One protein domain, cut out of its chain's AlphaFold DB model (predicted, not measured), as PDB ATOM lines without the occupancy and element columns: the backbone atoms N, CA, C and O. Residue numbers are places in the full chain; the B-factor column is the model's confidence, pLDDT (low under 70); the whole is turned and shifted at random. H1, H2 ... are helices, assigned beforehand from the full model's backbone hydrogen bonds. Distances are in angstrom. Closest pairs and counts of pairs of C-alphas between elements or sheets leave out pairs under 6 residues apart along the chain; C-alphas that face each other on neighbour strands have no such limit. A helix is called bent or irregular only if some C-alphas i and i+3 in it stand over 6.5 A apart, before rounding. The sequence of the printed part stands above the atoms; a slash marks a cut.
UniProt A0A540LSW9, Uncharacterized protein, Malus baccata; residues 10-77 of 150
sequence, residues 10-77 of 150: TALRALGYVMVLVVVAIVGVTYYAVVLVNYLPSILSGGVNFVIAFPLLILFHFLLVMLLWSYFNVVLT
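Overview. This is residues 10 to 77 of the 150 residues of an uncharacterized protein of Malus baccata (UniProt A0A540LSW9). What shape is this? It is a long helical hairpin: H1 runs one way, H2 folds back beside it after a tight turn, and the two touch near the turn alone. At the far end, residues 10 to 15 of H1 stick out. What makes it up? The printed part has 68 residues with two named helices, H1 then H2, and is all helix. It is a rod spanning 54 by 20 by 9 A, only just loose, close to extended, with a radius of gyration of the C-alphas of 16.0 A.

Arrangement. Where do the helices meet? H1, residues 10 to 44, touches H2, residues 48 to 76, with residues 35 to 44 alone; H2 touches with 49 to 57 alone. Their closest C-alphas, those of Ile 43 and Phe 50, are 4.9 A apart. How do they run? Opposite ways, they stand at a shallow tilt of 10 degrees. Are the backbones regularly paired? O i to N i+4 pairs are within hydrogen-bond range in 23 of 31 cases in H1 and 24 of 25 in H2.

Along the chain. Where does H1 run? It begins at C-alpha 10, (-22.618, 7.816, 46.896), and is 48.1 A long, with a kink of 28 degrees near residue 36. It is only just irregular: C-alphas 38 and 41 are 6.53 A apart. Where does H2 end? It is 42.3 A long and ends at C-alpha 76, (-24.688, -9.139, 47.856).

Size, cuts and confidence. How far does it reach? The two C-alphas farthest apart, those of Thr 10 and Gly 47, are 54.7 A apart. Is anything cut or uncertain? The printed part has no cut, the H1 to H2 link is tight, and residues 10 to 14 have pLDDT under 70.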
ATOM      1  N   THR A  10     -23.015   8.663  48.038       63.00
ATOM      2  CA  THR A  10     -22.618   7.816  46.896       63.00
ATOM      3  C   THR A  10     -21.133   7.443  46.962       63.00
ATOM      4  O   THR A  10     -20.780   6.297  46.690       63.00
ATOM      5  N   ALA A  11     -20.269   8.373  47.383       61.25
ATOM      6  CA  ALA A  11     -18.847   8.109  47.602       61.25
ATOM      7  C   ALA A  11     -18.594   7.170  48.799       61.25
ATOM      8  O   ALA A  11     -17.740   6.294  48.706       61.25
ATOM      9  N   LEU A  12     -19.373   7.271  49.884       62.25
ATOM     10  CA  LEU A  12     -19.327   6.322  51.006       62.25
ATOM     11  C   LEU A  12     -19.780   4.913  50.595       62.25
ATOM     12  O   LEU A  12     -19.198   3.927  51.043       62.25
ATOM     13  N   ARG A  13     -20.759   4.791  49.690       67.50
ATOM     14  CA  ARG A  13     -21.139   3.488  49.118       67.50
ATOM     15  C   ARG A  13     -20.026   2.907  48.239       67.50
ATOM     16  O   ARG A  13     -19.787   1.705  48.284       67.50
ATOM     17  N   ALA A  14     -19.313   3.750  47.488       68.06
ATOM     18  CA  ALA A  14     -18.132   3.343  46.726       68.06
ATOM     19  C   ALA A  14     -16.953   2.939  47.636       68.06
ATOM     20  O   ALA A  14     -16.259   1.975  47.322       68.06
ATOM     21  N   LEU A  15     -16.770   3.600  48.787       72.31
ATOM     22  CA  LEU A  15     -15.778   3.224  49.804       72.31
ATOM     23  C   LEU A  15     -15.998   1.785  50.304       72.31
ATOM     24  O   LEU A  15     -15.038   1.037  50.463       72.31
ATOM     25  N   GLY A  16     -17.257   1.366  50.478       75.69
ATOM     26  CA  GLY A  16     -17.592  -0.018  50.833       75.69
ATOM     27  C   GLY A  16     -17.098  -1.041  49.802       75.69
ATOM     28  O   GLY A  16     -16.553  -2.080  50.171       75.69
ATOM     29  N   TYR A  17     -17.185  -0.720  48.507       84.88
ATOM     30  CA  TYR A  17     -16.666  -1.582  47.437       84.88
ATOM     31  C   TYR A  17     -15.135  -1.622  47.370       84.88
ATOM     32  O   TYR A  17     -14.585  -2.619  46.906       84.88
ATOM     33  N   VAL A  18     -14.428  -0.598  47.862       89.88
ATOM     34  CA  VAL A  18     -12.954  -0.625  47.932       89.88
ATOM     35  C   VAL A  18     -12.484  -1.770  48.827       89.88
ATOM     36  O   VAL A  18     -11.597  -2.521  48.430       89.88
ATOM     37  N   MET A  19     -13.113  -1.957  49.991       89.12
ATOM     38  CA  MET A  19     -12.790  -3.076  50.882       89.12
ATOM     39  C   MET A  19     -13.024  -4.425  50.186       89.12
ATOM     40  O   MET A  19     -12.198  -5.331  50.291       89.12
ATOM     41  N   VAL A  20     -14.105  -4.538  49.408       91.38
ATOM     42  CA  VAL A  20     -14.408  -5.748  48.631       91.38
ATOM     43  C   VAL A  20     -13.321  -6.045  47.598       91.38
ATOM     44  O   VAL A  20     -12.851  -7.179  47.499       91.38
ATOM     45  N   LEU A  21     -12.860  -5.026  46.870       91.62
ATOM     46  CA  LEU A  21     -11.774  -5.176  45.901       91.62
ATOM     47  C   LEU A  21     -10.451  -5.579  46.557       91.62
ATOM     48  O   LEU A  21      -9.734  -6.401  45.992       91.62
ATOM     49  N   VAL A  22     -10.135  -5.049  47.742       93.81
ATOM     50  CA  VAL A  22      -8.929  -5.440  48.489       93.81
ATOM     51  C   VAL A  22      -8.972  -6.924  48.850       93.81
ATOM     52  O   VAL A  22      -7.995  -7.633  48.611       93.81
ATOM     53  N   VAL A  23     -10.103  -7.421  49.360       94.50
ATOM     54  CA  VAL A  23     -10.260  -8.848  49.691       94.50
ATOM     55  C   VAL A  23     -10.098  -9.715  48.441       94.50
ATOM     56  O   VAL A  23      -9.308 -10.660  48.451       94.50
ATOM     57  N   VAL A  24     -10.772  -9.365  47.342       95.12
ATOM     58  CA  VAL A  24     -10.657 -10.101  46.072       95.12
ATOM     59  C   VAL A  24      -9.220 -10.074  45.537       95.12
ATOM     60  O   VAL A  24      -8.731 -11.098  45.063       95.12
ATOM     61  N   ALA A  25      -8.514  -8.948  45.657       96.62
ATOM     62  CA  ALA A  25      -7.118  -8.835  45.244       96.62
ATOM     63  C   ALA A  25      -6.200  -9.748  46.072       96.62
ATOM     64  O   ALA A  25      -5.383 -10.466  45.499       96.62
ATOM     65  N   ILE A  26      -6.359  -9.781  47.400       96.94
ATOM     66  CA  ILE A  26      -5.581 -10.672  48.277       96.94
ATOM     67  C   ILE A  26      -5.847 -12.142  47.924       96.94
ATOM     68  O   ILE A  26      -4.907 -12.931  47.788       96.94
ATOM     69  N   VAL A  27      -7.111 -12.516  47.712       97.50
ATOM     70  CA  VAL A  27      -7.477 -13.875  47.286       97.50
ATOM     71  C   VAL A  27      -6.869 -14.207  45.916       97.50
ATOM     72  O   VAL A  27      -6.323 -15.290  45.730       97.50
ATOM     73  N   GLY A  28      -6.878 -13.266  44.970       97.25
ATOM     74  CA  GLY A  28      -6.266 -13.447  43.652       97.25
ATOM     75  C   GLY A  28      -4.745 -13.624  43.705       97.25
ATOM     76  O   GLY A  28      -4.201 -14.516  43.053       97.25
ATOM     77  N   VAL A  29      -4.048 -12.819  44.513       98.06
ATOM     78  CA  VAL A  29      -2.587 -12.924  44.686       98.06
ATOM     79  C   VAL A  29      -2.209 -14.242  45.357       98.06
ATOM     80  O   VAL A  29      -1.276 -14.914  44.914       98.06
ATOM     81  N   THR A  30      -2.944 -14.650  46.392       97.56
ATOM     82  CA  THR A  30      -2.690 -15.933  47.065       97.56
ATOM     83  C   THR A  30      -2.989 -17.118  46.147       97.56
ATOM     84  O   THR A  30      -2.187 -18.048  46.093       97.56
ATOM     85  N   TYR A  31      -4.060 -17.059  45.347       97.75
ATOM     86  CA  TYR A  31      -4.348 -18.047  44.306       97.75
ATOM     87  C   TYR A  31      -3.199 -18.173  43.301       97.75
ATOM     88  O   TYR A  31      -2.719 -19.279  43.050       97.75
ATOM     89  N   TYR A  32      -2.721 -17.046  42.766       97.38
ATOM     90  CA  TYR A  32      -1.596 -17.018  41.834       97.38
ATOM     91  C   TYR A  32      -0.347 -17.669  42.446       97.38
ATOM     92  O   TYR A  32       0.253 -18.556  41.838       97.38
ATOM     93  N   ALA A  33       0.015 -17.278  43.671       96.94
ATOM     94  CA  ALA A  33       1.188 -17.813  44.352       96.94
ATOM     95  C   ALA A  33       1.067 -19.326  44.596       96.94
ATOM     96  O   ALA A  33       1.981 -20.087  44.275       96.94
ATOM     97  N   VAL A  34      -0.059 -19.789  45.136       96.25
ATOM     98  CA  VAL A  34      -0.256 -21.209  45.454       96.25
ATOM     99  C   VAL A  34      -0.323 -22.042  44.174       96.25
ATOM    100  O   VAL A  34       0.450 -22.984  44.007       96.25
ATOM    101  N   VAL A  35      -1.207 -21.691  43.243       97.06
ATOM    102  CA  VAL A  35      -1.489 -22.536  42.080       97.06
ATOM    103  C   VAL A  35      -0.391 -22.436  41.032       97.06
ATOM    104  O   VAL A  35       0.145 -23.463  40.633       97.06
ATOM    105  N   LEU A  36      -0.033 -21.228  40.593       95.56
ATOM    106  CA  LEU A  36       0.856 -21.047  39.440       95.56
ATOM    107  C   LEU A  36       2.337 -21.095  39.812       95.56
ATOM    108  O   LEU A  36       3.131 -21.625  39.043       95.56
ATOM    109  N   VAL A  37       2.722 -20.560  40.971       96.31
ATOM    110  CA  VAL A  37       4.145 -20.505  41.352       96.31
ATOM    111  C   VAL A  37       4.595 -21.789  42.052       96.31
ATOM    112  O   VAL A  37       5.676 -22.288  41.754       96.31
ATOM    113  N   ASN A  38       3.781 -22.355  42.950       93.88
ATOM    114  CA  ASN A  38       4.192 -23.514  43.754       93.88
ATOM    115  C   ASN A  38       3.767 -24.860  43.145       93.88
ATOM    116  O   ASN A  38       4.593 -25.757  42.950       93.88
ATOM    117  N   TYR A  39       2.476 -25.028  42.844       94.31
ATOM    118  CA  TYR A  39       1.953 -26.345  42.467       94.31
ATOM    119  C   TYR A  39       1.943 -26.622  40.960       94.31
ATOM    120  O   TYR A  39       2.062 -27.783  40.572       94.31
ATOM    121  N   LEU A  40       1.876 -25.606  40.098       93.19
ATOM    122  CA  LEU A  40       1.916 -25.807  38.646       93.19
ATOM    123  C   LEU A  40       3.233 -26.452  38.174       93.19
ATOM    124  O   LEU A  40       3.148 -27.452  37.461       93.19
ATOM    125  N   PRO A  41       4.437 -25.999  38.592       93.25
ATOM    126  CA  PRO A  41       5.676 -26.693  38.242       93.25
ATOM    127  C   PRO A  41       5.692 -28.132  38.758       93.25
ATOM    128  O   PRO A  41       6.133 -29.024  38.044       93.25
ATOM    129  N   SER A  42       5.141 -28.361  39.957       93.25
ATOM    130  CA  SER A  42       5.037 -29.688  40.578       93.25
ATOM    131  C   SER A  42       4.124 -30.641  39.796       93.25
ATOM    132  O   SER A  42       4.359 -31.849  39.784       93.25
ATOM    133  N   ILE A  43       3.100 -30.109  39.119       91.69
ATOM    134  CA  ILE A  43       2.255 -30.878  38.201       91.69
ATOM    135  C   ILE A  43       2.997 -31.173  36.895       91.69
ATOM    136  O   ILE A  43       2.972 -32.310  36.424       91.69
ATOM    137  N   LEU A  44       3.654 -30.166  36.313       92.94
ATOM    138  CA  LEU A  44       4.324 -30.280  35.014       92.94
ATOM    139  C   LEU A  44       5.575 -31.166  35.062       92.94
ATOM    140  O   LEU A  44       5.848 -31.885  34.104       92.94
ATOM    141  N   SER A  45       6.322 -31.142  36.169       91.12
ATOM    142  CA  SER A  45       7.504 -31.990  36.366       91.12
ATOM    143  C   SER A  45       7.155 -33.470  36.554       91.12
ATOM    144  O   SER A  45       8.023 -34.327  36.395       91.12
ATOM    145  N   GLY A  46       5.904 -33.780  36.911       87.62
ATOM    146  CA  GLY A  46       5.452 -35.137  37.209       87.62
ATOM    147  C   GLY A  46       6.106 -35.750  38.457       87.62
ATOM    148  O   GLY A  46       6.692 -35.062  39.295       87.62
ATOM    149  N   GLY A  47       5.986 -37.074  38.595       89.81
ATOM    150  CA  GLY A  47       6.573 -37.849  39.696       89.81
ATOM    151  C   GLY A  47       5.726 -37.874  40.975       89.81
ATOM    152  O   GLY A  47       4.515 -37.677  40.949       89.81
ATOM    153  N   VAL A  48       6.363 -38.132  42.120       90.69
ATOM    154  CA  VAL A  48       5.677 -38.227  43.429       90.69
ATOM    155  C   VAL A  48       5.026 -36.909  43.857       90.69
ATOM    156  O   VAL A  48       3.970 -36.913  44.485       90.69
ATOM    157  N   ASN A  49       5.607 -35.779  43.448       90.50
ATOM    158  CA  ASN A  49       5.080 -34.451  43.748       90.50
ATOM    159  C   ASN A  49       3.728 -34.209  43.069       90.50
ATOM    160  O   ASN A  49       2.877 -33.554  43.658       90.50
ATOM    161  N   PHE A  50       3.487 -34.792  41.888       93.00
ATOM    162  CA  PHE A  50       2.187 -34.725  41.216       93.00
ATOM    163  C   PHE A  50       1.095 -35.433  42.027       93.00
ATOM    164  O   PHE A  50       0.014 -34.880  42.220       93.00
ATOM    165  N   VAL A  51       1.393 -36.630  42.550       93.75
ATOM    166  CA  VAL A  51       0.437 -37.442  43.328       93.75
ATOM    167  C   VAL A  51      -0.024 -36.708  44.590       93.75
ATOM    168  O   VAL A  51      -1.168 -36.863  45.004       93.75
ATOM    169  N   ILE A  52       0.844 -35.878  45.172       91.31
ATOM    170  CA  ILE A  52       0.534 -35.059  46.349       91.31
ATOM    171  C   ILE A  52      -0.127 -33.731  45.941       91.31
ATOM    172  O   ILE A  52      -1.134 -33.335  46.524       91.31
ATOM    173  N   ALA A  53       0.403 -33.046  44.925       93.25
ATOM    174  CA  ALA A  53      -0.085 -31.743  44.475       93.25
ATOM    175  C   ALA A  53      -1.518 -31.799  43.930       93.25
ATOM    176  O   ALA A  53      -2.304 -30.885  44.175       93.25
ATOM    177  N   PHE A  54      -1.871 -32.862  43.206       93.62
ATOM    178  CA  PHE A  54      -3.172 -32.995  42.553       93.62
ATOM    179  C   PHE A  54      -4.364 -32.995  43.538       93.62
ATOM    180  O   PHE A  54      -5.233 -32.129  43.400       93.62
ATOM    181  N   PRO A  55      -4.429 -33.869  44.566       95.56
ATOM    182  CA  PRO A  55      -5.517 -33.832  45.546       95.56
ATOM    183  C   PRO A  55      -5.515 -32.549  46.388       95.56
ATOM    184  O   PRO A  55      -6.587 -32.030  46.698       95.56
ATOM    185  N   LEU A  56      -4.339 -31.994  46.713       94.81
ATOM    186  CA  LEU A  56      -4.241 -30.717  47.430       94.81
ATOM    187  C   LEU A  56      -4.836 -29.562  46.621       94.81
ATOM    188  O   LEU A  56      -5.574 -28.750  47.173       94.81
ATOM    189  N   LEU A  57      -4.568 -29.505  45.314       95.94
ATOM    190  CA  LEU A  57      -5.147 -28.490  44.437       95.94
ATOM    191  C   LEU A  57      -6.658 -28.650  44.284       95.94
ATOM    192  O   LEU A  57      -7.355 -27.636  44.260       95.94
ATOM    193  N   ILE A  58      -7.175 -29.880  44.211       97.00
ATOM    194  CA  ILE A  58      -8.626 -30.125  44.184       97.00
ATOM    195  C   ILE A  58      -9.275 -29.603  45.466       97.00
ATOM    196  O   ILE A  58     -10.231 -28.828  45.399       97.00
ATOM    197  N   LEU A  59      -8.733 -29.980  46.627       97.19
ATOM    198  CA  LEU A  59      -9.230 -29.516  47.920       97.19
ATOM    199  C   LEU A  59      -9.157 -27.987  48.025       97.19
ATOM    200  O   LEU A  59     -10.126 -27.347  48.426       97.19
ATOM    201  N   PHE A  60      -8.038 -27.395  47.614       97.31
ATOM    202  CA  PHE A  60      -7.851 -25.949  47.606       97.31
ATOM    203  C   PHE A  60      -8.896 -25.233  46.741       97.31
ATOM    204  O   PHE A  60      -9.497 -24.269  47.204       97.31
ATOM    205  N   HIS A  61      -9.166 -25.708  45.519       97.62
ATOM    206  CA  HIS A  61     -10.182 -25.095  44.657       97.62
ATOM    207  C   HIS A  61     -11.591 -25.262  45.226       97.62
ATOM    208  O   HIS A  61     -12.374 -24.318  45.168       97.62
ATOM    209  N   PHE A  62     -11.912 -26.420  45.808       98.19
ATOM    210  CA  PHE A  62     -13.195 -26.617  46.481       98.19
ATOM    211  C   PHE A  62     -13.388 -25.601  47.617       98.19
ATOM    212  O   PHE A  62     -14.409 -24.912  47.667       98.19
ATOM    213  N   LEU A  63     -12.382 -25.444  48.481       97.56
ATOM    214  CA  LEU A  63     -12.411 -24.467  49.570       97.56
ATOM    215  C   LEU A  63     -12.455 -23.024  49.052       97.56
ATOM    216  O   LEU A  63     -13.187 -22.208  49.601       97.56
ATOM    217  N   LEU A  64     -11.728 -22.708  47.978       97.25
ATOM    218  CA  LEU A  64     -11.738 -21.386  47.350       97.25
ATOM    219  C   LEU A  64     -13.116 -21.039  46.781       97.25
ATOM    220  O   LEU A  64     -13.591 -19.919  46.964       97.25
ATOM    221  N   VAL A  65     -13.773 -21.992  46.116       97.62
ATOM    222  CA  VAL A  65     -15.140 -21.815  45.615       97.62
ATOM    223  C   VAL A  65     -16.096 -21.579  46.780       97.62
ATOM    224  O   VAL A  65     -16.881 -20.638  46.719       97.62
ATOM    225  N   MET A  66     -15.994 -22.356  47.861       97.12
ATOM    226  CA  MET A  66     -16.812 -22.150  49.065       97.12
ATOM    227  C   MET A  66     -16.553 -20.789  49.732       97.12
ATOM    228  O   MET A  66     -17.496 -20.109  50.146       97.12
ATOM    229  N   LEU A  67     -15.295 -20.350  49.792       95.88
ATOM    230  CA  LEU A  67     -14.907 -19.045  50.324       95.88
ATOM    231  C   LEU A  67     -15.516 -17.911  49.493       95.88
ATOM    232  O   LEU A  67     -16.193 -17.044  50.037       95.88
ATOM    233  N   LEU A  68     -15.303 -17.924  48.176       95.44
ATOM    234  CA  LEU A  68     -15.825 -16.886  47.286       95.44
ATOM    235  C   LEU A  68     -17.353 -16.884  47.287       95.44
ATOM    236  O   LEU A  68     -17.961 -15.822  47.389       95.44
ATOM    237  N   TRP A  69     -17.976 -18.063  47.234       96.50
ATOM    238  CA  TRP A  69     -19.427 -18.203  47.297       96.50
ATOM    239  C   TRP A  69     -19.985 -17.582  48.576       96.50
ATOM    240  O   TRP A  69     -20.862 -16.722  48.503       96.50
ATOM    241  N   SER A  70     -19.478 -17.967  49.747       96.19
ATOM    242  CA  SER A  70     -19.962 -17.423  51.024       96.19
ATOM    243  C   SER A  70     -19.717 -15.916  51.136       96.19
ATOM    244  O   SER A  70     -20.625 -15.175  51.510       96.19
ATOM    245  N   TYR A  71     -18.542 -15.445  50.717       94.12
ATOM    246  CA  TYR A  71     -18.202 -14.027  50.707       94.12
ATOM    247  C   TYR A  71     -19.156 -13.199  49.837       94.12
ATOM    248  O   TYR A  71     -19.702 -12.195  50.295       94.12
ATOM    249  N   PHE A  72     -19.417 -13.635  48.602       92.69
ATOM    250  CA  PHE A  72     -20.340 -12.925  47.718       92.69
ATOM    251  C   PHE A  72     -21.779 -12.973  48.220       92.69
ATOM    252  O   PHE A  72     -22.473 -11.969  48.096       92.69
ATOM    253  N   ASN A  73     -22.223 -14.073  48.833       92.19
ATOM    254  CA  ASN A  73     -23.544 -14.100  49.458       92.19
ATOM    255  C   ASN A  73     -23.644 -13.046  50.567       92.19
ATOM    256  O   ASN A  73     -24.621 -12.315  50.595       92.19
ATOM    257  N   VAL A  74     -22.627 -12.877  51.414       91.19
ATOM    258  CA  VAL A  74     -22.637 -11.822  52.447       91.19
ATOM    259  C   VAL A  74     -22.638 -10.420  51.831       91.19
ATOM    260  O   VAL A  74     -23.417  -9.569  52.245       91.19
ATOM    261  N   VAL A  75     -21.794 -10.170  50.827       90.69
ATOM    262  CA  VAL A  75     -21.654  -8.836  50.217       90.69
ATOM    263  C   VAL A  75     -22.879  -8.433  49.388       90.69
ATOM    264  O   VAL A  75     -23.191  -7.246  49.297       90.69
ATOM    265  N   LEU A  76     -23.557  -9.395  48.755       87.62
ATOM    266  CA  LEU A  76     -24.688  -9.139  47.856       87.62
ATOM    267  C   LEU A  76     -26.058  -9.272  48.530       87.62
ATOM    268  O   LEU A  76     -27.047  -8.815  47.957       87.62
ATOM    269  N   THR A  77     -26.143  -9.889  49.710       89.19
ATOM    270  CA  THR A  77     -27.417 -10.036  50.424       89.19
ATOM    271  C   THR A  77     -27.820  -8.711  51.068       89.19
ATOM    272  O   THR A  77     -27.041  -8.090  51.786       89.19
TER     273      THR A  77